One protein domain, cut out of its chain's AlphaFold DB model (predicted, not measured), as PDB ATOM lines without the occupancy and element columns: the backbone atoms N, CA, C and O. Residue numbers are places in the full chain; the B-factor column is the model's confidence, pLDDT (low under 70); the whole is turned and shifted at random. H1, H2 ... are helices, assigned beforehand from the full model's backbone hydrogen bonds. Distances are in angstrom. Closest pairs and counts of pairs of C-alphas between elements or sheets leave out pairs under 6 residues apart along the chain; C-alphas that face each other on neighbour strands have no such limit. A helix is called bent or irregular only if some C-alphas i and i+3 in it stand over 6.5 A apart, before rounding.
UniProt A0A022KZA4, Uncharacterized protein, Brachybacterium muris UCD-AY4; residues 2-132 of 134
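Overview. This is residues 2 to 132 of the 134 residues of an uncharacterized protein of Brachybacterium muris UCD-AY4 (UniProt A0A022KZA4). One very long helix, H1, runs nearly the whole length of a rod; H2 folds back along its last part, residues 41 to 52, as a helical hairpin, and H4 runs back along its residues 13 to 35, while short H3 sits beside residues 34 to 41 of H1, between H2 and H4. Toward the first and last printed residues H1 and H4 spread as a narrow V. The printed part has 131 residues with four named helices, H1 to H4 in that order, and no named strand: all helix. It is extended, with a radius of gyration of the C-alphas of 24.2 A and spans of 84 by 27 by 24 A.

Along the chain. Find C-alpha 2 at (30.462, -24.701, 63.311); from there H1, residues 2 to 54, runs 77.4 A to C-alpha 54 at (6.157, 41.471, 31.403). H1 is neither bent nor irregular, but only just: C-alphas 19 and 22 are 6.2 A apart. Next come H2, residues 57 to 72, 22.7 A long, and H3, residues 82 to 86. H4, residues 96 to 131, runs 52.1 A to C-alpha 131 at (29.924, -17.437, 78.270).

Arrangement. Begin at H1, which touches the other three helices. Its residues 41 to 52 touch H2, opposite ways at a shallow tilt of 21 degrees; the closest C-alphas, of Ala 51 and Tyr 60, are 4.9 A apart. Its residues 34 to 41 touch H3, closest at the C-alphas of His 38 and Thr 86, 5.9 A. Its residues 13 to 35 touch H4, opposite ways at a shallow tilt of 24 degrees, closest at the C-alphas of Gly 34 and Ala 97, 4.3 A. H3 also touches H2, at the C-alphas of Met 71 and Leu 82, 4.8 A, and H4, at those of Trp 85 and Glu 96, 4.7 A. H2 and H4 are apart. Every O i to N i+4 pair is within hydrogen-bond range in H2, H3 and H4, and 48 of 49 are in H1.

Size, cuts and confidence. The C-alphas farthest apart, of Ala 57 and Leu 132, are 84.5 A from each other. Residues 2 to 8, 53 to 58 and 122 to 132 stand free. The printed part has no cut and no long link. Mean pLDDT of the printed part is 79.4; low stretches under 70 include residues 2 to 7, 90 to 93 and 125 to 132.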
ATOM      1  N   GLU A   2      30.518 -26.169  63.161       54.06
ATOM      2  CA  GLU A   2      30.462 -24.701  63.311       54.06
ATOM      3  C   GLU A   2      30.476 -23.911  61.991       54.06
ATOM      4  O   GLU A   2      29.621 -23.057  61.791       54.06
ATOM      5  N   ILE A   3      31.348 -24.258  61.034       60.88
ATOM      6  CA  ILE A   3      31.469 -23.542  59.744       60.88
ATOM      7  C   ILE A   3      30.157 -23.556  58.939       60.88
ATOM      8  O   ILE A   3      29.809 -22.570  58.291       60.88
ATOM      9  N   VAL A   4      29.401 -24.656  59.000       67.19
ATOM     10  CA  VAL A   4      28.116 -24.796  58.291       67.19
ATOM     11  C   VAL A   4      27.056 -23.886  58.916       67.19
ATOM     12  O   VAL A   4      26.294 -23.246  58.195       67.19
ATOM     13  N   VAL A   5      27.048 -23.772  60.247       67.56
ATOM     14  CA  VAL A   5      26.139 -22.882  60.982       67.56
ATOM     15  C   VAL A   5      26.467 -21.422  60.671       67.56
ATOM     16  O   VAL A   5      25.575 -20.662  60.304       67.56
ATOM     17  N   THR A   6      27.746 -21.039  60.711       66.62
ATOM     18  CA  THR A   6      28.180 -19.674  60.374       66.62
ATOM     19  C   THR A   6      27.836 -19.307  58.928       66.62
ATOM     20  O   THR A   6      27.321 -18.219  58.676       66.62
ATOM     21  N   ALA A   7      28.046 -20.221  57.975       66.00
ATOM     22  CA  ALA A   7      27.699 -20.001  56.572       66.00
ATOM     23  C   ALA A   7      26.185 -19.809  56.363       66.00
ATOM     24  O   ALA A   7      25.779 -18.917  55.617       66.00
ATOM     25  N   LEU A   8      25.345 -20.590  57.054       71.62
ATOM     26  CA  LEU A   8      23.885 -20.445  57.011       71.62
ATOM     27  C   LEU A   8      23.419 -19.101  57.584       71.62
ATOM     28  O   LEU A   8      22.539 -18.467  56.999       71.62
ATOM     29  N   TYR A   9      24.038 -18.622  58.668       69.31
ATOM     30  CA  TYR A   9      23.745 -17.296  59.220       69.31
ATOM     31  C   TYR A   9      24.101 -16.172  58.245       69.31
ATOM     32  O   TYR A   9      23.282 -15.282  58.031       69.31
ATOM     33  N   VAL A  10      25.273 -16.226  57.606       69.62
ATOM     34  CA  VAL A  10      25.688 -15.221  56.610       69.62
ATOM     35  C   VAL A  10      24.745 -15.217  55.401       69.62
ATOM     36  O   VAL A  10      24.331 -14.151  54.946       69.62
ATOM     37  N   LEU A  11      24.339 -16.392  54.912       69.94
ATOM     38  CA  LEU A  11      23.371 -16.522  53.817       69.94
ATOM     39  C   LEU A  11      21.988 -15.965  54.181       69.94
ATOM     40  O   LEU A  11      21.387 -15.248  53.376       69.94
ATOM     41  N   ALA A  12      21.493 -16.241  55.389       68.12
ATOM     42  CA  ALA A  12      20.239 -15.679  55.885       68.12
ATOM     43  C   ALA A  12      20.316 -14.146  55.999       68.12
ATOM     44  O   ALA A  12      19.374 -13.440  55.629       68.12
ATOM     45  N   LEU A  13      21.467 -13.625  56.429       67.88
ATOM     46  CA  LEU A  13      21.729 -12.195  56.566       67.88
ATOM     47  C   LEU A  13      21.732 -11.480  55.213       67.88
ATOM     48  O   LEU A  13      21.060 -10.465  55.053       67.88
ATOM     49  N   LEU A  14      22.428 -12.040  54.219       71.62
ATOM     50  CA  LEU A  14      22.468 -11.514  52.851       71.62
ATOM     51  C   LEU A  14      21.087 -11.563  52.184       71.62
ATOM     52  O   LEU A  14      20.677 -10.602  51.529       71.62
ATOM     53  N   SER A  15      20.339 -12.645  52.402       69.50
ATOM     54  CA  SER A  15      18.975 -12.800  51.881       69.50
ATOM     55  C   SER A  15      18.028 -11.764  52.497       69.50
ATOM     56  O   SER A  15      17.284 -11.101  51.773       69.50
ATOM     57  N   SER A  16      18.129 -11.533  53.809       68.62
ATOM     58  CA  SER A  16      17.368 -10.500  54.522       68.62
ATOM     59  C   SER A  16      17.737  -9.083  54.060       68.62
ATOM     60  O   SER A  16      16.854  -8.271  53.771       68.62
ATOM     61  N   LEU A  17      19.035  -8.799  53.886       68.06
ATOM     62  CA  LEU A  17      19.514  -7.506  53.390       68.06
ATOM     63  C   LEU A  17      19.006  -7.227  51.974       68.06
ATOM     64  O   LEU A  17      18.512  -6.135  51.693       68.06
ATOM     65  N   SER A  18      19.093  -8.215  51.080       70.69
ATOM     66  CA  SER A  18      18.641  -8.064  49.694       70.69
ATOM     67  C   SER A  18      17.128  -7.806  49.610       70.69
ATOM     68  O   SER A  18      16.696  -6.928  48.857       70.69
ATOM     69  N   GLY A  19      16.338  -8.470  50.465       70.69
ATOM     70  CA  GLY A  19      14.897  -8.252  50.611       70.69
ATOM     71  C   GLY A  19      14.513  -6.854  51.111       70.69
ATOM     72  O   GLY A  19      13.407  -6.397  50.831       70.69
ATOM     73  N   ALA A  20      15.414  -6.142  51.796       72.44
ATOM     74  CA  ALA A  20      15.167  -4.803  52.335       72.44
ATOM     75  C   ALA A  20      15.722  -3.674  51.447       72.44
ATOM     76  O   ALA A  20      15.060  -2.650  51.240       72.44
ATOM     77  N   VAL A  21      16.917  -3.863  50.882       77.06
ATOM     78  CA  VAL A  21      17.624  -2.845  50.088       77.06
ATOM     79  C   VAL A  21      16.932  -2.592  48.753       77.06
ATOM     80  O   VAL A  21      16.785  -1.436  48.351       77.06
ATOM     81  N   VAL A  22      16.459  -3.641  48.069       79.56
ATOM     82  CA  VAL A  22      15.814  -3.491  46.755       79.56
ATOM     83  C   VAL A  22      14.519  -2.663  46.848       79.56
ATOM     84  O   VAL A  22      14.377  -1.708  46.075       79.56
ATOM     85  N   PRO A  23      13.587  -2.928  47.789       79.81
ATOM     86  CA  PRO A  23      12.418  -2.071  47.987       79.81
ATOM     87  C   PRO A  23      12.767  -0.634  48.383       79.81
ATOM     88  O   PRO A  23      12.128   0.294  47.889       79.81
ATOM     89  N   TRP A  24      13.779  -0.429  49.235       80.00
ATOM     90  CA  TRP A  24      14.224   0.915  49.613       80.00
ATOM     91  C   TRP A  24      14.768   1.694  48.412       80.00
ATOM     92  O   TRP A  24      14.380   2.841  48.193       80.00
ATOM     93  N   TRP A  25      15.604   1.064  47.585       83.38
ATOM     94  CA  TRP A  25      16.157   1.702  46.391       83.38
ATOM     95  C   TRP A  25      15.062   2.088  45.391       83.38
ATOM     96  O   TRP A  25      15.083   3.190  44.837       83.38
ATOM     97  N   ARG A  26      14.051   1.226  45.208       84.81
ATOM     98  CA  ARG A  26      12.868   1.548  44.394       84.81
ATOM     99  C   ARG A  26      12.101   2.745  44.964       84.81
ATOM    100  O   ARG A  26      11.805   3.668  44.209       84.81
ATOM    101  N   ALA A  27      11.836   2.771  46.270       81.75
ATOM    102  CA  ALA A  27      11.160   3.897  46.923       81.75
ATOM    103  C   ALA A  27      11.950   5.208  46.760       81.75
ATOM    104  O   ALA A  27      11.382   6.230  46.379       81.75
ATOM    105  N   ARG A  28      13.277   5.154  46.919       82.44
ATOM    106  CA  ARG A  28      14.170   6.299  46.712       82.44
ATOM    107  C   ARG A  28      14.144   6.821  45.280       82.44
ATOM    108  O   ARG A  28      14.082   8.030  45.068       82.44
ATOM    109  N   LYS A  29      14.160   5.932  44.282       86.69
ATOM    110  CA  LYS A  29      14.039   6.326  42.870       86.69
ATOM    111  C   LYS A  29      12.705   7.031  42.605       86.69
ATOM    112  O   LYS A  29      12.689   8.054  41.925       86.69
ATOM    113  N   HIS A  30      11.609   6.528  43.176       83.25
ATOM    114  CA  HIS A  30      10.300   7.179  43.092       83.25
ATOM    115  C   HIS A  30      10.284   8.555  43.777       83.25
ATOM    116  O   HIS A  30       9.734   9.495  43.207       83.25
ATOM    117  N   ARG A  31      10.931   8.719  44.941       84.75
ATOM    118  CA  ARG A  31      11.061  10.032  45.598       84.75
ATOM    119  C   ARG A  31      11.810  11.032  44.717       84.75
ATOM    120  O   ARG A  31      11.321  12.137  44.510       84.75
ATOM    121  N   LEU A  32      12.957  10.634  44.160       87.81
ATOM    122  CA  LEU A  32      13.751  11.487  43.265       87.81
ATOM    123  C   LEU A  32      12.953  11.915  42.027       87.81
ATOM    124  O   LEU A  32      13.066  13.057  41.586       87.81
ATOM    125  N   LYS A  33      12.116  11.022  41.485       87.75
ATOM    126  CA  LYS A  33      11.195  11.364  40.395       87.75
ATOM    127  C   LYS A  33      10.191  12.441  40.826       87.75
ATOM    128  O   LYS A  33       9.991  13.406  40.095       87.75
ATOM    129  N   GLY A  34       9.626  12.331  42.027       85.56
ATOM    130  CA  GLY A  34       8.746  13.357  42.593       85.56
ATOM    131  C   GLY A  34       9.432  14.711  42.807       85.56
ATOM    132  O   GLY A  34       8.862  15.744  42.468       85.56
ATOM    133  N   GLU A  35      10.674  14.725  43.298       88.19
ATOM    134  CA  GLU A  35      11.467  15.958  43.455       88.19
ATOM    135  C   GLU A  35      11.704  16.652  42.101       88.19
ATOM    136  O   GLU A  35      11.520  17.864  41.982       88.19
ATOM    137  N   ARG A  36      12.031  15.884  41.054       91.00
ATOM    138  CA  ARG A  36      12.174  16.414  39.688       91.00
ATOM    139  C   ARG A  36      10.863  16.931  39.117       91.00
ATOM    140  O   ARG A  36      10.874  17.957  38.447       91.00
ATOM    141  N   ALA A  37       9.749  16.254  39.387       89.38
ATOM    142  CA  ALA A  37       8.430  16.717  38.973       89.38
ATOM    143  C   ALA A  37       8.102  18.081  39.608       89.38
ATOM    144  O   ALA A  37       7.679  19.002  38.915       89.38
ATOM    145  N   HIS A  38       8.374  18.252  40.905       88.69
ATOM    146  CA  HIS A  38       8.210  19.545  41.572       88.69
ATOM    147  C   HIS A  38       9.130  20.629  41.001       88.69
ATOM    148  O   HIS A  38       8.673  21.750  40.792       88.69
ATOM    149  N   ALA A  39      10.391  20.305  40.704       91.44
ATOM    150  CA  ALA A  39      11.314  21.247  40.073       91.44
ATOM    151  C   ALA A  39      10.848  21.662  38.665       91.44
ATOM    152  O   ALA A  39      10.863  22.845  38.340       91.44
ATOM    153  N   ALA A  40      10.375  20.711  37.855       91.31
ATOM    154  CA  ALA A  40       9.840  20.984  36.523       91.31
ATOM    155  C   ALA A  40       8.579  21.856  36.577       91.31
ATOM    156  O   ALA A  40       8.465  22.812  35.815       91.31
ATOM    157  N   LYS A  41       7.656  21.575  37.508       92.69
ATOM    158  CA  LYS A  41       6.485  22.429  37.730       92.69
ATOM    159  C   LYS A  41       6.898  23.840  38.147       92.69
ATOM    160  O   LYS A  41       6.375  24.795  37.591       92.69
ATOM    161  N   LYS A  42       7.856  23.966  39.071       93.62
ATOM    162  CA  LYS A  42       8.352  25.270  39.515       93.62
ATOM    163  C   LYS A  42       8.885  26.097  38.343       93.62
ATOM    164  O   LYS A  42       8.516  27.250  38.225       93.62
ATOM    165  N   LEU A  43       9.665  25.499  37.438       94.12
ATOM    166  CA  LEU A  43      10.158  26.199  36.243       94.12
ATOM    167  C   LEU A  43       9.026  26.716  35.340       94.12
ATOM    168  O   LEU A  43       9.146  27.793  34.767       94.12
ATOM    169  N   LEU A  44       7.932  25.959  35.205       92.69
ATOM    170  CA  LEU A  44       6.761  26.390  34.435       92.69
ATOM    171  C   LEU A  44       5.982  27.505  35.142       92.69
ATOM    172  O   LEU A  44       5.470  28.400  34.477       92.69
ATOM    173  N   ASP A  45       5.866  27.427  36.469       93.25
ATOM    174  CA  ASP A  45       5.224  28.454  37.291       93.25
ATOM    175  C   ASP A  45       6.044  29.761  37.265       93.25
ATOM    176  O   ASP A  45       5.470  30.828  37.074       93.25
ATOM    177  N   ASP A  46       7.375  29.671  37.364       94.75
ATOM    178  CA  ASP A  46       8.299  30.809  37.274       94.75
ATOM    179  C   ASP A  46       8.209  31.467  35.879       94.75
ATOM    180  O   ASP A  46       8.034  32.677  35.777       94.75
ATOM    181  N   ALA A  47       8.203  30.676  34.796       91.31
ATOM    182  CA  ALA A  47       8.041  31.200  33.435       91.31
ATOM    183  C   ALA A  47       6.681  31.885  33.204       91.31
ATOM    184  O   ALA A  47       6.588  32.850  32.445       91.31
ATOM    185  N   LEU A  48       5.616  31.392  33.845       92.75
ATOM    186  CA  LEU A  48       4.303  32.031  33.799       92.75
ATOM    187  C   LEU A  48       4.305  33.364  34.558       92.75
ATOM    188  O   LEU A  48       3.749  34.337  34.055       92.75
ATOM    189  N   ALA A  49       4.944  33.410  35.729       93.94
ATOM    190  CA  ALA A  49       5.078  34.627  36.525       93.94
ATOM    191  C   ALA A  49       5.922  35.693  35.807       93.94
ATOM    192  O   ALA A  49       5.557  36.866  35.814       93.94
ATOM    193  N   ASP A  50       7.001  35.291  35.131       94.44
ATOM    194  CA  ASP A  50       7.816  36.190  34.307       94.44
ATOM    195  C   ASP A  50       7.004  36.761  33.131       94.44
ATOM    196  O   ASP A  50       7.066  37.960  32.842       94.44
ATOM    197  N   ALA A  51       6.190  35.923  32.477       92.44
ATOM    198  CA  ALA A  51       5.299  36.365  31.407       92.44
ATOM    199  C   ALA A  51       4.212  37.324  31.922       92.44
ATOM    200  O   ALA A  51       3.940  38.339  31.284       92.44
ATOM    201  N   GLU A  52       3.635  37.058  33.094       92.19
ATOM    202  CA  GLU A  52       2.682  37.957  33.754       92.19
ATOM    203  C   GLU A  52       3.327  39.309  34.109       92.19
ATOM    204  O   GLU A  52       2.764  40.362  33.812       92.19
ATOM    205  N   ALA A  53       4.544  39.293  34.663       94.81
ATOM    206  CA  ALA A  53       5.287  40.497  35.032       94.81
ATOM    207  C   ALA A  53       5.681  41.361  33.821       94.81
ATOM    208  O   ALA A  53       5.808  42.579  33.950       94.81
ATOM    209  N   SER A  54       5.855  40.750  32.645       92.00
ATOM    210  CA  SER A  54       6.157  41.471  31.403       92.00
ATOM    211  C   SER A  54       4.993  42.335  30.892       92.00
ATOM    212  O   SER A  54       5.218  43.267  30.121       92.00
ATOM    213  N   GLY A  55       3.756  42.038  31.312       90.31
ATOM    214  CA  GLY A  55       2.543  42.706  30.831       90.31
ATOM    215  C   GLY A  55       2.141  42.351  29.392       90.31
ATOM    216  O   GLY A  55       1.161  42.901  28.888       90.31
ATOM    217  N   ASP A  56       2.860  41.440  28.731       92.69
ATOM    218  CA  ASP A  56       2.536  40.957  27.392       92.69
ATOM    219  C   ASP A  56       1.490  39.828  27.456       92.69
ATOM    220  O   ASP A  56       1.749  38.706  27.903       92.69
ATOM    221  N   ALA A  57       0.278  40.133  26.984       91.50
ATOM    222  CA  ALA A  57      -0.840  39.196  26.963       91.50
ATOM    223  C   ALA A  57      -0.581  37.972  26.065       91.50
ATOM    224  O   ALA A  57      -1.089  36.880  26.349       91.50
ATOM    225  N   GLU A  58       0.202  38.126  24.995       90.50
ATOM    226  CA  GLU A  58       0.532  37.033  24.083       90.50
ATOM    227  C   GLU A  58       1.555  36.092  24.731       90.50
ATOM    228  O   GLU A  58       1.337  34.875  24.766       90.50
ATOM    229  N   ALA A  59       2.591  36.650  25.369       88.81
ATOM    230  CA  ALA A  59       3.559  35.888  26.157       88.81
ATOM    231  C   ALA A  59       2.892  35.123  27.312       88.81
ATOM    232  O   ALA A  59       3.159  33.933  27.502       88.81
ATOM    233  N   TYR A  60       1.970  35.761  28.042       91.44
ATOM    234  CA  TYR A  60       1.212  35.104  29.111       91.44
ATOM    235  C   TYR A  60       0.366  33.942  28.579       91.44
ATOM    236  O   TYR A  60       0.368  32.845  29.143       91.44
ATOM    237  N   THR A  61      -0.337  34.148  27.463       93.38
ATOM    238  CA  THR A  61      -1.184  33.109  26.859       93.38
ATOM    239  C   THR A  61      -0.350  31.917  26.387       93.38
ATOM    240  O   THR A  61      -0.721  30.762  26.637       93.38
ATOM    241  N   ALA A  62       0.805  32.172  25.765       93.06
ATOM    242  CA  ALA A  62       1.742  31.135  25.345       93.06
ATOM    243  C   ALA A  62       2.301  30.348  26.544       93.06
ATOM    244  O   ALA A  62       2.252  29.114  26.543       93.06
ATOM    245  N   ALA A  63       2.756  31.040  27.596       91.06
ATOM    246  CA  ALA A  63       3.280  30.418  28.812       91.06
ATOM    247  C   ALA A  63       2.209  29.590  29.545       91.06
ATOM    248  O   ALA A  63       2.452  28.443  29.930       91.06
ATOM    249  N   SER A  64       0.992  30.123  29.665       93.44
ATOM    250  CA  SER A  64      -0.148  29.434  30.277       93.44
ATOM    251  C   SER A  64      -0.517  28.159  29.511       93.44
ATOM    252  O   SER A  64      -0.672  27.086  30.102       93.44
ATOM    253  N   THR A  65      -0.561  28.233  28.178       93.81
ATOM    254  CA  THR A  65      -0.849  27.075  27.317       93.81
ATOM    255  C   THR A  65       0.241  26.011  27.427       93.81
ATOM    256  O   THR A  65      -0.063  24.826  27.602       93.81
ATOM    257  N   ALA A  66       1.512  26.426  27.391       91.56
ATOM    258  CA  ALA A  66       2.655  25.532  27.549       91.56
ATOM    259  C   ALA A  66       2.621  24.815  28.904       91.56
ATOM    260  O   ALA A  66       2.791  23.595  28.968       91.56
ATOM    261  N   ARG A  67       2.312  25.545  29.981       92.06
ATOM    262  CA  ARG A  67       2.145  24.988  31.324       92.06
ATOM    263  C   ARG A  67       1.015  23.964  31.377       92.06
ATOM    264  O   ARG A  67       1.233  22.855  31.860       92.06
ATOM    265  N   VAL A  68      -0.176  24.280  30.863       93.44
ATOM    266  CA  VAL A  68      -1.318  23.344  30.854       93.44
ATOM    267  C   VAL A  68      -0.986  22.071  30.073       93.44
ATOM    268  O   VAL A  68      -1.303  20.969  30.529       93.44
ATOM    269  N   HIS A  69      -0.320  22.203  28.926       92.50
ATOM    270  CA  HIS A  69       0.100  21.058  28.123       92.50
ATOM    271  C   HIS A  69       1.136  20.199  28.863       92.50
ATOM    272  O   HIS A  69       0.966  18.985  28.979       92.50
ATOM    273  N   ALA A  70       2.171  20.821  29.434       90.31
ATOM    274  CA  ALA A  70       3.207  20.124  30.191       90.31
ATOM    275  C   ALA A  70       2.653  19.420  31.442       90.31
ATOM    276  O   ALA A  70       3.062  18.302  31.750       90.31
ATOM    277  N   MET A  71       1.667  20.017  32.119       90.31
ATOM    278  CA  MET A  71       1.005  19.414  33.283       90.31
ATOM    279  C   MET A  71       0.242  18.126  32.941       90.31
ATOM    280  O   MET A  71       0.141  17.228  33.779       90.31
ATOM    281  N   ARG A  72      -0.270  18.014  31.708       90.50
ATOM    282  CA  ARG A  72      -1.020  16.847  31.211       90.50
ATOM    283  C   ARG A  72      -0.147  15.820  30.491       90.50
ATOM    284  O   ARG A  72      -0.585  14.687  30.311       90.50
ATOM    285  N   ALA A  73       1.060  16.192  30.080       86.75
ATOM    286  CA  ALA A  73       1.966  15.290  29.386       86.75
ATOM    287  C   ALA A  73       2.496  14.181  30.325       86.75
ATOM    288  O   ALA A  73       2.692  14.424  31.524       86.75
ATOM    289  N   PRO A  74       2.764  12.967  29.801       87.88
ATOM    290  CA  PRO A  74       3.420  11.902  30.556       87.88
ATOM    291  C   PRO A  74       4.793  12.340  31.080       87.88
ATOM    292  O   PRO A  74       5.632  12.830  30.322       87.88
ATOM    293  N   PHE A  75       5.054  12.137  32.372       88.31
ATOM    294  CA  PHE A  75       6.299  12.572  33.002       88.31
ATOM    295  C   PHE A  75       7.380  11.479  32.962       88.31
ATOM    296  O   PHE A  75       7.195  10.367  33.479       88.31
ATOM    297  N   GLU A  76       8.536  11.805  32.367       84.50
ATOM    298  CA  GLU A  76       9.681  10.898  32.150       84.50
ATOM    299  C   GLU A  76       9.272   9.545  31.517       84.50
ATOM    300  O   GLU A  76       9.718   8.485  31.960       84.50
ATOM    301  N   GLY A  77       8.357   9.553  30.537       78.69
ATOM    302  CA  GLY A  77       7.890   8.338  29.843       78.69
ATOM    303  C   GLY A  77       7.107   7.348  30.721       78.69
ATOM    304  O   GLY A  77       6.914   6.199  30.333       78.69
ATOM    305  N   GLY A  78       6.690   7.769  31.920       78.88
ATOM    306  CA  GLY A  78       5.881   6.959  32.827       78.88
ATOM    307  C   GLY A  78       4.373   7.093  32.578       78.88
ATOM    308  O   GLY A  78       3.947   7.978  31.844       78.88
ATOM    309  N   PRO A  79       3.551   6.256  33.239       78.12
ATOM    310  CA  PRO A  79       2.090   6.312  33.125       78.12
ATOM    311  C   PRO A  79       1.459   7.530  33.827       78.12
ATOM    312  O   PRO A  79       0.307   7.853  33.561       78.12
ATOM    313  N   GLY A  80       2.194   8.193  34.727       81.06
ATOM    314  CA  GLY A  80       1.744   9.393  35.435       81.06
ATOM    315  C   GLY A  80       2.110  10.684  34.699       81.06
ATOM    316  O   GLY A  80       3.175  10.785  34.085       81.06
ATOM    317  N   THR A  81       1.237  11.678  34.799       88.25
ATOM    318  CA  THR A  81       1.417  13.042  34.282       88.25
ATOM    319  C   THR A  81       2.136  13.934  35.292       88.25
ATOM    320  O   THR A  81       2.174  13.639  36.485       88.25
ATOM    321  N   LEU A  82       2.677  15.074  34.861       87.06
ATOM    322  CA  LEU A  82       3.307  16.018  35.793       87.06
ATOM    323  C   LEU A  82       2.329  16.493  36.893       87.06
ATOM    324  O   LEU A  82       2.732  16.651  38.049       87.06
ATOM    325  N   SER A  83       1.036  16.631  36.575       85.50
ATOM    326  CA  SER A  83      -0.010  16.958  37.551       85.50
ATOM    327  C   SER A  83      -0.208  15.885  38.623       85.50
ATOM    328  O   SER A  83      -0.264  16.219  39.799       85.50
ATOM    329  N   THR A  84      -0.222  14.594  38.281       86.69
ATOM    330  CA  THR A  84      -0.407  13.515  39.279       86.69
ATOM    331  C   THR A  84       0.737  13.457  40.297       86.69
ATOM    332  O   THR A  84       0.533  13.120  41.466       86.69
ATOM    333  N   TRP A  85       1.939  13.860  39.883       86.12
ATOM    334  CA  TRP A  85       3.099  13.943  40.768       86.12
ATOM    335  C   TRP A  85       3.105  15.164  41.683       86.12
ATOM    336  O   TRP A  85       3.671  15.090  42.774       86.12
ATOM    337  N   THR A  86       2.488  16.269  41.263       85.12
ATOM    338  CA  THR A  86       2.675  17.582  41.897       85.12
ATOM    339  C   THR A  86       1.405  18.188  42.486       85.12
ATOM    340  O   THR A  86       1.505  19.072  43.338       85.12
ATOM    341  N   GLU A  87       0.225  17.726  42.076       82.88
ATOM    342  CA  GLU A  87      -1.072  18.222  42.528       82.88
ATOM    343  C   GLU A  87      -1.762  17.197  43.432       82.88
ATOM    344  O   GLU A  87      -1.719  15.990  43.169       82.88
ATOM    345  N   PRO A  88      -2.360  17.644  44.549       73.25
ATOM    346  CA  PRO A  88      -3.051  16.747  45.454       73.25
ATOM    347  C   PRO A  88      -4.310  16.206  44.780       73.25
ATOM    348  O   PRO A  88      -5.104  16.951  44.208       73.25
ATOM    349  N   ILE A  89      -4.525  14.897  44.889       70.81
ATOM    350  CA  ILE A  89      -5.782  14.290  44.452       70.81
ATOM    351  C   ILE A  89      -6.885  14.798  45.390       70.81
ATOM    352  O   ILE A  89      -6.733  14.717  46.611       70.81
ATOM    353  N   LEU A  90      -7.996  15.281  44.821       59.34
ATOM    354  CA  LEU A  90      -9.118  15.945  45.513       59.34
ATOM    355  C   LEU A  90      -9.729  15.159  46.696       59.34
ATOM    356  O   LEU A  90     -10.476  15.727  47.483       59.34
ATOM    357  N   PHE A  91      -9.384  13.882  46.871       61.19
ATOM    358  CA  PHE A  91      -9.904  12.995  47.916       61.19
ATOM    359  C   PHE A  91      -8.888  12.675  49.029       61.19
ATOM    360  O   PHE A  91      -8.851  11.564  49.549       61.19
ATOM    361  N   GLY A  92      -8.037  13.638  49.401       55.12
ATOM    362  CA  GLY A  92      -7.244  13.574  50.642       55.12
ATOM    363  C   GLY A  92      -6.031  12.637  50.618       55.12
ATOM    364  O   GLY A  92      -5.395  12.413  51.642       55.12
ATOM    365  N   GLY A  93      -5.666  12.107  49.452       64.25
ATOM    366  CA  GLY A  93      -4.586  11.130  49.324       64.25
ATOM    367  C   GLY A  93      -3.180  11.710  49.114       64.25
ATOM    368  O   GLY A  93      -2.278  10.935  48.801       64.25
ATOM    369  N   GLY A  94      -2.981  13.029  49.206       76.00
ATOM    370  CA  GLY A  94      -1.705  13.687  48.883       76.00
ATOM    371  C   GLY A  94      -1.314  13.590  47.398       76.00
ATOM    372  O   GLY A  94      -2.111  13.168  46.558       76.00
ATOM    373  N   THR A  95      -0.084  13.994  47.074       79.00
ATOM    374  CA  THR A  95       0.523  13.847  45.735       79.00
ATOM    375  C   THR A  95       1.270  12.515  45.614       79.00
ATOM    376  O   THR A  95       1.705  11.968  46.636       79.00
ATOM    377  N   GLU A  96       1.508  11.999  44.402       77.81
ATOM    378  CA  GLU A  96       2.380  10.818  44.246       77.81
ATOM    379  C   GLU A  96       3.784  11.061  44.824       77.81
ATOM    380  O   GLU A  96       4.355  10.161  45.443       77.81
ATOM    381  N   ALA A  97       4.305  12.291  44.731       74.44
ATOM    382  CA  ALA A  97       5.573  12.663  45.358       74.44
ATOM    383  C   ALA A  97       5.535  12.528  46.893       74.44
ATOM    384  O   ALA A  97       6.461  11.969  47.485       74.44
ATOM    385  N   SER A  98       4.454  12.965  47.550       75.56
ATOM    386  CA  SER A  98       4.299  12.819  49.004       75.56
ATOM    387  C   SER A  98       4.189  11.356  49.441       75.56
ATOM    388  O   SER A  98       4.800  10.962  50.436       75.56
ATOM    389  N   ARG A  99       3.496  10.517  48.657       80.31
ATOM    390  CA  ARG A  99       3.389   9.073  48.913       80.31
ATOM    391  C   ARG A  99       4.730   8.377  48.729       80.31
ATOM    392  O   ARG A  99       5.099   7.538  49.544       80.31
ATOM    393  N   ALA A 100       5.482   8.750  47.694       76.31
ATOM    394  CA  ALA A 100       6.824   8.231  47.459       76.31
ATOM    395  C   ALA A 100       7.786   8.599  48.600       76.31
ATOM    396  O   ALA A 100       8.554   7.753  49.058       76.31
ATOM    397  N   ALA A 101       7.709   9.834  49.107       74.81
ATOM    398  CA  ALA A 101       8.504  10.273  50.250       74.81
ATOM    399  C   ALA A 101       8.135   9.531  51.548       74.81
ATOM    400  O   ALA A 101       9.032   9.138  52.297       74.81
ATOM    401  N   ALA A 102       6.842   9.305  51.806       78.50
ATOM    402  CA  ALA A 102       6.379   8.508  52.944       78.50
ATOM    403  C   ALA A 102       6.864   7.053  52.841       78.50
ATOM    404  O   ALA A 102       7.488   6.543  53.770       78.50
ATOM    405  N   ALA A 103       6.710   6.433  51.668       75.38
ATOM    406  CA  ALA A 103       7.176   5.074  51.419       75.38
ATOM    407  C   ALA A 103       8.694   4.923  51.620       75.38
ATOM    408  O   ALA A 103       9.140   3.916  52.166       75.38
ATOM    409  N   GLU A 104       9.514   5.903  51.217       81.94
ATOM    410  CA  GLU A 104      10.958   5.854  51.488       81.94
ATOM    411  C   GLU A 104      11.266   5.949  52.988       81.94
ATOM    412  O   GLU A 104      12.122   5.203  53.472       81.94
ATOM    413  N   ARG A 105      10.577   6.827  53.731       77.69
ATOM    414  CA  ARG A 105      10.759   6.950  55.188       77.69
ATOM    415  C   ARG A 105      10.434   5.638  55.892       77.69
ATOM    416  O   ARG A 105      11.277   5.144  56.638       77.69
ATOM    417  N   ASP A 106       9.293   5.034  55.578       78.81
ATOM    418  CA  ASP A 106       8.866   3.767  56.179       78.81
ATOM    419  C   ASP A 106       9.856   2.639  55.864       78.81
ATOM    420  O   ASP A 106      10.260   1.871  56.742       78.81
ATOM    421  N   ARG A 107      10.338   2.572  54.616       78.31
ATOM    422  CA  ARG A 107      11.336   1.574  54.204       78.31
ATOM    423  C   ARG A 107      12.692   1.805  54.859       78.31
ATOM    424  O   ARG A 107      13.349   0.832  55.212       78.31
ATOM    425  N   ARG A 108      13.111   3.058  55.058       75.19
ATOM    426  CA  ARG A 108      14.357   3.391  55.762       75.19
ATOM    427  C   ARG A 108      14.297   2.978  57.232       75.19
ATOM    428  O   ARG A 108      15.280   2.441  57.736       75.19
ATOM    429  N   VAL A 109      13.156   3.181  57.896       73.88
ATOM    430  CA  VAL A 109      12.929   2.718  59.276       73.88
ATOM    431  C   VAL A 109      12.985   1.190  59.345       73.88
ATOM    432  O   VAL A 109      13.713   0.644  60.172       73.88
ATOM    433  N   GLY A 110      12.311   0.496  58.421       69.81
ATOM    434  CA  GLY A 110      12.375  -0.968  58.323       69.81
ATOM    435  C   GLY A 110      13.796  -1.500  58.094       69.81
ATOM    436  O   GLY A 110      14.197  -2.483  58.711       69.81
ATOM    437  N   LEU A 111      14.593  -0.817  57.265       72.31
ATOM    438  CA  LEU A 111      15.993  -1.175  57.022       72.31
ATOM    439  C   LEU A 111      16.867  -0.968  58.271       72.31
ATOM    440  O   LEU A 111      17.734  -1.791  58.559       72.31
ATOM    441  N   GLY A 112      16.607   0.098  59.033       69.31
ATOM    442  CA  GLY A 112      17.269   0.366  60.310       69.31
ATOM    443  C   GLY A 112      16.991  -0.713  61.361       69.31
ATOM    444  O   GLY A 112      17.915  -1.138  62.049       69.31
ATOM    445  N   LEU A 113      15.753  -1.212  61.438       72.50
ATOM    446  CA  LEU A 113      15.384  -2.315  62.333       72.50
ATOM    447  C   LEU A 113      16.122  -3.614  61.987       72.50
ATOM    448  O   LEU A 113      16.617  -4.294  62.884       72.50
ATOM    449  N   ILE A 114      16.254  -3.935  60.695       70.00
ATOM    450  CA  ILE A 114      17.014  -5.113  60.246       70.00
ATOM    451  C   ILE A 114      18.496  -4.958  60.604       70.00
ATOM    452  O   ILE A 114      19.087  -5.875  61.168       70.00
ATOM    453  N   ALA A 115      19.087  -3.789  60.339       68.94
ATOM    454  CA  ALA A 115      20.479  -3.514  60.691       68.94
ATOM    455  C   ALA A 115      20.726  -3.625  62.207       68.94
ATOM    456  O   ALA A 115      21.707  -4.238  62.625       68.94
ATOM    457  N   ALA A 116      19.814  -3.104  63.035       74.69
ATOM    458  CA  ALA A 116      19.889  -3.248  64.487       74.69
ATOM    459  C   ALA A 116      19.805  -4.722  64.916       74.69
ATOM    460  O   ALA A 116      20.628  -5.170  65.713       74.69
ATOM    461  N   GLY A 117      18.879  -5.499  64.343       71.88
ATOM    462  CA  GLY A 117      18.752  -6.935  64.611       71.88
ATOM    463  C   GLY A 117      20.023  -7.723  64.280       71.88
ATOM    464  O   GLY A 117      20.437  -8.576  65.063       71.88
ATOM    465  N   VAL A 118      20.695  -7.390  63.173       72.25
ATOM    466  CA  VAL A 118      21.991  -7.979  62.795       72.25
ATOM    467  C   VAL A 118      23.073  -7.676  63.831       72.25
ATOM    468  O   VAL A 118      23.803  -8.582  64.234       72.25
ATOM    469  N   VAL A 119      23.173  -6.428  64.292       73.88
ATOM    470  CA  VAL A 119      24.175  -6.030  65.292       73.88
ATOM    471  C   VAL A 119      23.911  -6.730  66.626       73.88
ATOM    472  O   VAL A 119      24.828  -7.329  67.184       73.88
ATOM    473  N   PHE A 120      22.662  -6.740  67.101       72.25
ATOM    474  CA  PHE A 120      22.281  -7.445  68.329       72.25
ATOM    475  C   PHE A 120      22.543  -8.952  68.241       72.25
ATOM    476  O   PHE A 120      23.110  -9.521  69.170       72.25
ATOM    477  N   GLY A 121      22.197  -9.596  67.121       69.88
ATOM    478  CA  GLY A 121      22.486 -11.014  66.893       69.88
ATOM    479  C   GLY A 121      23.987 -11.317  66.860       69.88
ATOM    480  O   GLY A 121      24.427 -12.316  67.426       69.88
ATOM    481  N   SER A 122      24.789 -10.425  66.273       67.38
ATOM    482  CA  SER A 122      26.252 -10.560  66.230       67.38
ATOM    483  C   SER A 122      26.876 -10.425  67.622       67.38
ATOM    484  O   SER A 122      27.729 -11.225  67.996       67.38
ATOM    485  N   ILE A 123      26.411  -9.461  68.423       73.06
ATOM    486  CA  ILE A 123      26.846  -9.281  69.815       73.06
ATOM    487  C   ILE A 123      26.443 -10.492  70.665       73.06
ATOM    488  O   ILE A 123      27.271 -11.008  71.410       73.06
ATOM    489  N   ALA A 124      25.211 -10.991  70.520       71.69
ATOM    490  CA  ALA A 124      24.746 -12.187  71.218       71.69
ATOM    491  C   ALA A 124      25.574 -13.429  70.850       71.69
ATOM    492  O   ALA A 124      25.930 -14.199  71.736       71.69
ATOM    493  N   SER A 125      25.939 -13.587  69.573       67.19
ATOM    494  CA  SER A 125      26.809 -14.677  69.115       67.19
ATOM    495  C   SER A 125      28.229 -14.579  69.677       67.19
ATOM    496  O   SER A 125      28.842 -15.606  69.962       67.19
ATOM    497  N   ILE A 126      28.774 -13.370  69.838       68.69
ATOM    498  CA  ILE A 126      30.080 -13.179  70.485       68.69
ATOM    499  C   ILE A 126      29.958 -13.518  71.973       68.69
ATOM    500  O   ILE A 126      30.747 -14.302  72.491       68.69
ATOM    501  N   LEU A 127      28.934 -13.000  72.652       68.19
ATOM    502  CA  LEU A 127      28.695 -13.282  74.066       68.19
ATOM    503  C   LEU A 127      28.463 -14.774  74.334       68.19
ATOM    504  O   LEU A 127      28.967 -15.280  75.330       68.19
ATOM    505  N   SER A 128      27.785 -15.506  73.445       63.03
ATOM    506  CA  SER A 128      27.595 -16.951  73.611       63.03
ATOM    507  C   SER A 128      28.908 -17.731  73.549       63.03
ATOM    508  O   SER A 128      29.055 -18.710  74.264       63.03
ATOM    509  N   VAL A 129      29.887 -17.290  72.752       62.00
ATOM    510  CA  VAL A 129      31.217 -17.926  72.702       62.00
ATOM    511  C   VAL A 129      32.027 -17.634  73.970       62.00
ATOM    512  O   VAL A 129      32.782 -18.487  74.423       62.00
ATOM    513  N   TRP A 130      31.849 -16.457  74.572       59.28
ATOM    514  CA  TRP A 130      32.563 -16.056  75.790       59.28
ATOM    515  C   TRP A 130      31.939 -16.581  77.095       59.28
ATOM    516  O   TRP A 130      32.626 -16.611  78.112       59.28
ATOM    517  N   PHE A 131      30.665 -16.991  77.080       59.12
ATOM    518  CA  PHE A 131      29.924 -17.437  78.270       59.12
ATOM    519  C   PHE A 131      29.516 -18.922  78.266       59.12
ATOM    520  O   PHE A 131      28.783 -19.338  79.165       59.12
ATOM    521  N   LEU A 132      29.979 -19.745  77.317       48.44
ATOM    522  CA  LEU A 132      29.872 -21.199  77.478       48.44
ATOM    523  C   LEU A 132      30.864 -21.655  78.570       48.44
ATOM    524  O   LEU A 132      32.064 -21.429  78.404       48.44
TER     525      LEU A 132